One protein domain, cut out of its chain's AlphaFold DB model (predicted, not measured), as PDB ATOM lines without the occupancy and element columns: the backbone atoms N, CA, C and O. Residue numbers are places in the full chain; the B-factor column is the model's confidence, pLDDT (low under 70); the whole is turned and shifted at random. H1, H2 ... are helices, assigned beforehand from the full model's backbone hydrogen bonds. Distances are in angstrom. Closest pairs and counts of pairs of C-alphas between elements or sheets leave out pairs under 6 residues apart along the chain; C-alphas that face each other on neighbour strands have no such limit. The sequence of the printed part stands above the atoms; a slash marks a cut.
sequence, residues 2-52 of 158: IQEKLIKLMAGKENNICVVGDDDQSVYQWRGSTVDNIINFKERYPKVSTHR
ATOM      1  N   ILE A   2      15.392  49.202 177.219       86.31
ATOM      2  CA  ILE A   2      15.710  49.538 178.621       86.31
ATOM      3  C   ILE A   2      16.436  48.418 179.387       86.31
ATOM      4  O   ILE A   2      17.400  48.687 180.091       86.31
ATOM      5  N   GLN A   3      16.026  47.161 179.182       89.62
ATOM      6  CA  GLN A   3      16.644  46.000 179.832       89.62
ATOM      7  C   GLN A   3      18.118  45.834 179.448       89.62
ATOM      8  O   GLN A   3      18.952  45.581 180.307       89.62
ATOM      9  N   GLU A   4      18.460  46.031 178.173       89.69
ATOM     10  CA  GLU A   4      19.847  45.912 177.714       89.69
ATOM     11  C   GLU A   4      20.736  47.020 178.288       89.69
ATOM     12  O   GLU A   4      21.823  46.729 178.781       89.69
ATOM     13  N   LYS A   5      20.242  48.264 178.326       88.88
ATOM     14  CA  LYS A   5      20.968  49.376 178.952       88.88
ATOM     15  C   LYS A   5      21.232  49.118 180.435       88.88
ATOM     16  O   LYS A   5      22.327  49.401 180.908       88.88
ATOM     17  N   LEU A   6      20.256  48.560 181.153       92.00
ATOM     18  CA  LEU A   6      20.420  48.183 182.557       92.00
ATOM     19  C   LEU A   6      21.491  47.096 182.729       92.00
ATOM     20  O   LEU A   6      22.385  47.255 183.556       92.00
ATOM     21  N   ILE A   7      21.448  46.040 181.908       90.50
ATOM     22  CA  ILE A   7      22.469  44.980 181.910       90.50
ATOM     23  C   ILE A   7      23.855  45.574 181.646       90.50
ATOM     24  O   ILE A   7      24.799  45.241 182.352       90.50
ATOM     25  N   LYS A   8      23.977  46.495 180.685       88.31
ATOM     26  CA  LYS A   8      25.246  47.155 180.358       88.31
ATOM     27  C   LYS A   8      25.800  47.982 181.522       88.31
ATOM     28  O   LYS A   8      27.005  47.984 181.742       88.31
ATOM     29  N   LEU A   9      24.937  48.661 182.281       90.50
ATOM     30  CA  LEU A   9      25.346  49.379 183.493       90.50
ATOM     31  C   LEU A   9      25.803  48.414 184.595       90.50
ATOM     32  O   LEU A   9      26.820  48.662 185.236       90.50
ATOM     33  N   MET A  10      25.086  47.302 184.783       90.25
ATOM     34  CA  MET A  10      25.427  46.280 185.780       90.25
ATOM     35  C   MET A  10      26.705  45.505 185.442       90.25
ATOM     36  O   MET A  10      27.458  45.153 186.344       90.25
ATOM     37  N   ALA A  11      26.963  45.251 184.159       88.38
ATOM     38  CA  ALA A  11      28.149  44.544 183.677       88.38
ATOM     39  C   ALA A  11      29.459  45.300 183.974       88.38
ATOM     40  O   ALA A  11      30.535  44.696 184.009       88.38
ATOM     41  N   GLY A  12      29.371  46.619 184.184       83.88
ATOM     42  CA  GLY A  12      30.500  47.468 184.537       83.88
ATOM     43  C   GLY A  12      31.615  47.459 183.486       83.88
ATOM     44  O   GLY A  12      31.399  47.208 182.303       83.88
ATOM     45  N   LYS A  13      32.844  47.762 183.916       82.75
ATOM     46  CA  LYS A  13      34.014  47.830 183.019       82.75
ATOM     47  C   LYS A  13      34.530  46.451 182.596       82.75
ATOM     48  O   LYS A  13      35.134  46.328 181.534       82.75
ATOM     49  N   GLU A  14      34.297  45.436 183.421       82.38
ATOM     50  CA  GLU A  14      34.807  44.080 183.204       82.38
ATOM     51  C   GLU A  14      33.973  43.292 182.188       82.38
ATOM     52  O   GLU A  14      34.485  42.349 181.592       82.38
ATOM     53  N   ASN A  15      32.723  43.706 181.930       83.88
ATOM     54  CA  ASN A  15      31.816  43.067 180.970       83.88
ATOM     55  C   ASN A  15      31.690  41.544 181.175       83.88
ATOM     56  O   ASN A  15      31.583  40.789 180.207       83.88
ATOM     57  N   ASN A  16      31.702  41.087 182.431       86.94
ATOM     58  CA  ASN A  16      31.545  39.675 182.764       86.94
ATOM     59  C   ASN A  16      30.064  39.277 182.687       86.94
ATOM     60  O   ASN A  16      29.353  39.241 183.691       86.94
ATOM     61  N   ILE A  17      29.587  39.046 181.467       90.75
ATOM     62  CA  ILE A  17      28.198  38.694 181.181       90.75
ATOM     63  C   ILE A  17      28.123  37.422 180.345       90.75
ATOM     64  O   ILE A  17      28.837  37.250 179.359       90.75
ATOM     65  N   CYS A  18      27.197  36.549 180.725       92.69
ATOM     66  CA  CYS A  18      26.799  35.394 179.939       92.69
ATOM     67  C   CYS A  18      25.341  35.586 179.525       92.69
ATOM     68  O   CYS A  18      24.477  35.818 180.372       92.69
ATOM     69  N   VAL A  19      25.073  35.508 178.222       92.94
ATOM     70  CA  VAL A  19      23.717  35.571 177.674       92.94
ATOM     71  C   VAL A  19      23.408  34.283 176.930       92.94
ATOM     72  O   VAL A  19      24.248  33.740 176.216       92.94
ATOM     73  N   VAL A  20      22.181  33.804 177.092       94.56
ATOM     74  CA  VAL A  20      21.658  32.630 176.395       94.56
ATOM     75  C   VAL A  20      20.362  33.045 175.721       94.56
ATOM     76  O   VAL A  20      19.530  33.716 176.330       94.56
ATOM     77  N   GLY A  21      20.182  32.656 174.465       92.75
ATOM     78  CA  GLY A  21      18.936  32.902 173.761       92.75
ATOM     79  C   GLY A  21      18.918  32.308 172.364       92.75
ATOM     80  O   GLY A  21      19.909  31.767 171.874       92.75
ATOM     81  N   ASP A  22      17.753  32.418 171.745       93.56
ATOM     82  CA  ASP A  22      17.438  31.871 170.436       93.56
ATOM     83  C   ASP A  22      16.627  32.926 169.665       93.56
ATOM     84  O   ASP A  22      15.510  33.260 170.061       93.56
ATOM     85  N   ASP A  23      17.190  33.474 168.583       92.19
ATOM     86  CA  ASP A  23      16.498  34.439 167.718       92.19
ATOM     87  C   ASP A  23      15.235  33.862 167.059       92.19
ATOM     88  O   ASP A  23      14.267  34.600 166.871       92.19
ATOM     89  N   ASP A  24      15.183  32.545 166.832       92.50
ATOM     90  CA  ASP A  24      14.035  31.847 166.235       92.50
ATOM     91  C   ASP A  24      12.857  31.743 167.221       92.50
ATOM     92  O   ASP A  24      11.738  31.430 166.820       92.50
ATOM     93  N   GLN A  25      13.086  32.038 168.507       91.12
ATOM     94  CA  GLN A  25      12.083  32.011 169.581       91.12
ATOM     95  C   GLN A  25      11.677  33.417 170.065       91.12
ATOM     96  O   GLN A  25      11.006  33.566 171.091       91.12
ATOM     97  N   SER A  26      12.055  34.476 169.343       89.38
ATOM     98  CA  SER A  26      11.698  35.854 169.698       89.38
ATOM     99  C   SER A  26      10.255  36.210 169.292       89.38
ATOM    100  O   SER A  26      10.026  36.790 168.233       89.38
ATOM    101  N   VAL A  27       9.282  35.957 170.177       88.62
ATOM    102  CA  VAL A  27       7.838  36.216 169.935       88.62
ATOM    103  C   VAL A  27       7.265  37.463 170.635       88.62
ATOM    104  O   VAL A  27       6.085  37.777 170.494       88.62
ATOM    105  N   TYR A  28       8.080  38.205 171.390       88.44
ATOM    106  CA  TYR A  28       7.632  39.343 172.213       88.44
ATOM    107  C   TYR A  28       7.908  40.724 171.599       88.44
ATOM    108  O   TYR A  28       7.864  41.731 172.308       88.44
ATOM    109  N   GLN A  29       8.170  40.800 170.288       86.88
ATOM    110  CA  GLN A  29       8.542  42.061 169.625       86.88
ATOM    111  C   GLN A  29       7.493  43.167 169.819       86.88
ATOM    112  O   GLN A  29       7.836  44.322 170.058       86.88
ATOM    113  N   TRP A  30       6.211  42.800 169.848       85.69
ATOM    114  CA  TRP A  30       5.082  43.698 170.112       85.69
ATOM    115  C   TRP A  30       5.076  44.314 171.525       85.69
ATOM    116  O   TRP A  30       4.440  45.341 171.744       85.69
ATOM    117  N   ARG A  31       5.810  43.735 172.485       86.06
ATOM    118  CA  ARG A  31       6.068  44.326 173.815       86.06
ATOM    119  C   ARG A  31       7.375  45.129 173.866       86.06
ATOM    120  O   ARG A  31       7.876  45.427 174.947       86.06
ATOM    121  N   GLY A  32       7.954  45.464 172.713       82.69
ATOM    122  CA  GLY A  32       9.186  46.248 172.613       82.69
ATOM    123  C   GLY A  32      10.474  45.445 172.827       82.69
ATOM    124  O   GLY A  32      11.528  46.043 173.089       82.69
ATOM    125  N   SER A  33      10.425  44.108 172.732       85.62
ATOM    126  CA  SER A  33      11.647  43.303 172.620       85.62
ATOM    127  C   SER A  33      12.258  43.471 171.228       85.62
ATOM    128  O   SER A  33      11.544  43.608 170.242       85.62
ATOM    129  N   THR A  34      13.584  43.421 171.130       88.81
ATOM    130  CA  THR A  34      14.278  43.361 169.836       88.81
ATOM    131  C   THR A  34      15.215  42.162 169.804       88.81
ATOM    132  O   THR A  34      15.943  41.911 170.772       88.81
ATOM    133  N   VAL A  35      15.178  41.435 168.687       89.19
ATOM    134  CA  VAL A  35      16.075  40.312 168.393       89.19
ATOM    135  C   VAL A  35      17.502  40.793 168.102       89.19
ATOM    136  O   VAL A  35      18.462  40.068 168.352       89.19
ATOM    137  N   ASP A  36      17.673  42.066 167.734       90.06
ATOM    138  CA  ASP A  36      18.984  42.698 167.532       90.06
ATOM    139  C   ASP A  36      19.874  42.586 168.770       90.06
ATOM    140  O   ASP A  36      21.098  42.595 168.675       90.06
ATOM    141  N   ASN A  37      19.272  42.444 169.957       90.00
ATOM    142  CA  ASN A  37      20.034  42.274 171.181       90.00
ATOM    143  C   ASN A  37      20.914  41.016 171.169       90.00
ATOM    144  O   ASN A  37      22.011  41.039 171.729       90.00
ATOM    145  N   ILE A  38      20.439  39.925 170.571       91.06
ATOM    146  CA  ILE A  38      21.228  38.698 170.488       91.06
ATOM    147  C   ILE A  38      22.049  38.648 169.203       91.06
ATOM    148  O   ILE A  38      23.210  38.251 169.253       91.06
ATOM    149  N   ILE A  39      21.486  39.116 168.083       91.00
ATOM    150  CA  ILE A  39      22.170  39.118 166.782       91.00
ATOM    151  C   ILE A  39      23.437  39.974 166.858       91.00
ATOM    152  O   ILE A  39      24.524  39.488 166.549       91.00
ATOM    153  N   ASN A  40      23.316  41.190 167.394       90.81
ATOM    154  CA  ASN A  40      24.404  42.166 167.427       90.81
ATOM    155  C   ASN A  40      25.229  42.092 168.721       90.81
ATOM    156  O   ASN A  40      25.996  42.999 169.060       90.81
ATOM    157  N   PHE A  41      25.066  41.024 169.515       91.31
ATOM    158  CA  PHE A  41      25.757  40.898 170.799       91.31
ATOM    159  C   PHE A  41      27.279  40.907 170.627       91.31
ATOM    160  O   PHE A  41      27.982  41.571 171.388       91.31
ATOM    161  N   LYS A  42      27.779  40.226 169.590       89.38
ATOM    162  CA  LYS A  42      29.214  40.144 169.297       89.38
ATOM    163  C   LYS A  42      29.809  41.489 168.876       89.38
ATOM    164  O   LYS A  42      30.943  41.771 169.252       89.38
ATOM    165  N   GLU A  43      29.065  42.331 168.156       90.06
ATOM    166  CA  GLU A  43      29.533  43.688 167.840       90.06
ATOM    167  C   GLU A  43      29.573  44.581 169.085       90.06
ATOM    168  O   GLU A  43      30.473  45.407 169.226       90.06
ATOM    169  N   ARG A  44      28.627  44.401 170.016       89.19
ATOM    170  CA  ARG A  44      28.576  45.182 171.265       89.19
ATOM    171  C   ARG A  44      29.628  44.759 172.289       89.19
ATOM    172  O   ARG A  44      30.127  45.613 173.019       89.19
ATOM    173  N   TYR A  45      29.968  43.472 172.333       89.31
ATOM    174  CA  TYR A  45      30.930  42.890 173.269       89.31
ATOM    175  C   TYR A  45      32.016  42.122 172.493       89.31
ATOM    176  O   TYR A  45      31.957  40.897 172.389       89.31
ATOM    177  N   PRO A  46      33.044  42.808 171.954       85.06
ATOM    178  CA  PRO A  46      33.989  42.224 170.992       85.06
ATOM    179  C   PRO A  46      34.870  41.094 171.551       85.06
ATOM    180  O   PRO A  46      35.450  40.335 170.779       85.06
ATOM    181  N   LYS A  47      34.971  40.955 172.880       88.69
ATOM    182  CA  LYS A  47      35.744  39.899 173.565       88.69
ATOM    183  C   LYS A  47      34.896  38.679 173.971       88.69
ATOM    184  O   LYS A  47      35.335  37.888 174.799       88.69
ATOM    185  N   VAL A  48      33.686  38.524 173.429       90.44
ATOM    186  CA  VAL A  48      32.779  37.418 173.779       90.44
ATOM    187  C   VAL A  48      33.193  36.090 173.128       90.44
ATOM    188  O   VAL A  48      33.497  36.031 171.934       90.44
ATOM    189  N   SER A  49      33.127  34.995 173.888       91.62
ATOM    190  CA  SER A  49      33.144  33.634 173.345       91.62
ATOM    191  C   SER A  49      31.733  33.201 172.928       91.62
ATOM    192  O   SER A  49      30.760  33.362 173.659       91.62
ATOM    193  N   THR A  50      31.589  32.650 171.722       91.75
ATOM    194  CA  THR A  50      30.293  32.165 171.224       91.75
ATOM    195  C   THR A  50      30.264  30.645 171.229       91.75
ATOM    196  O   THR A  50      31.027  30.009 170.504       91.75
ATOM    197  N   HIS A  51      29.335  30.066 171.988       93.56
ATOM    198  CA  HIS A  51      29.097  28.626 172.035       93.56
ATOM    199  C   HIS A  51      27.708  28.315 171.479       93.56
ATOM    200  O   HIS A  51      26.722  28.945 171.854       93.56
ATOM    201  N   ARG A  52      27.626  27.352 170.556       93.12
ATOM    202  CA  ARG A  52      26.365  26.914 169.943       93.12
ATOM    203  C   ARG A  52      25.998  25.533 170.462       93.12
ATOM    204  O   ARG A  52      26.868  24.677 170.583       93.12
TER     205      ARG A  52
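What this domain is: This is residues 2 to 52 of the 158 residues of the protein "DNA helicase" of Peptococcaceae bacterium SCADC1_2_3 (UniProt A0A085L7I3). The model has little regular structure: the helix H1 lies along one side, and from its end a long unnamed stretch, residues 12 to 35, runs back in a wide loop to two short helices, H2 and H3. Residues 9 to 14 stick out. The 51 printed residues include three named helices, in the order H1, H2, H3, and no named strand; the class is all helix, with 18 residues in named elements. The whole is only just compact, close to loose, with a radius of gyration of the C-alphas of 11.6 A and spans of 32 by 26 by 15 A.

How they stand to each other: Start at H1, residues 2 to 11, where every O i to N i+4 pair is within hydrogen-bond range. H2, residues 36 to 39, is close to H1 but not clearly touching; their closest C-alphas, of Glu 4 and Asn 37, are 7.5 A apart. H3, residues 41 to 44, is apart from H1 and meets H2 only through their link. H2 and H3 are too short for such a pair.

Where its parts are: Find C-alpha 2 at (15.710, 49.538, 178.621); H1 runs 14.3 A to C-alpha 11. H2 measures 4.9 A and H3 5.1 A, ending at C-alpha 44, (28.576, 45.182, 171.265).

The domain as a whole: Look for the farthest C-alphas at Glu 14 and Trp 30, 32.5 A apart. The link H1 to H2 is long, H2 to H3 tight. The printed part has no cut, and no printed residue is under 70 in pLDDT.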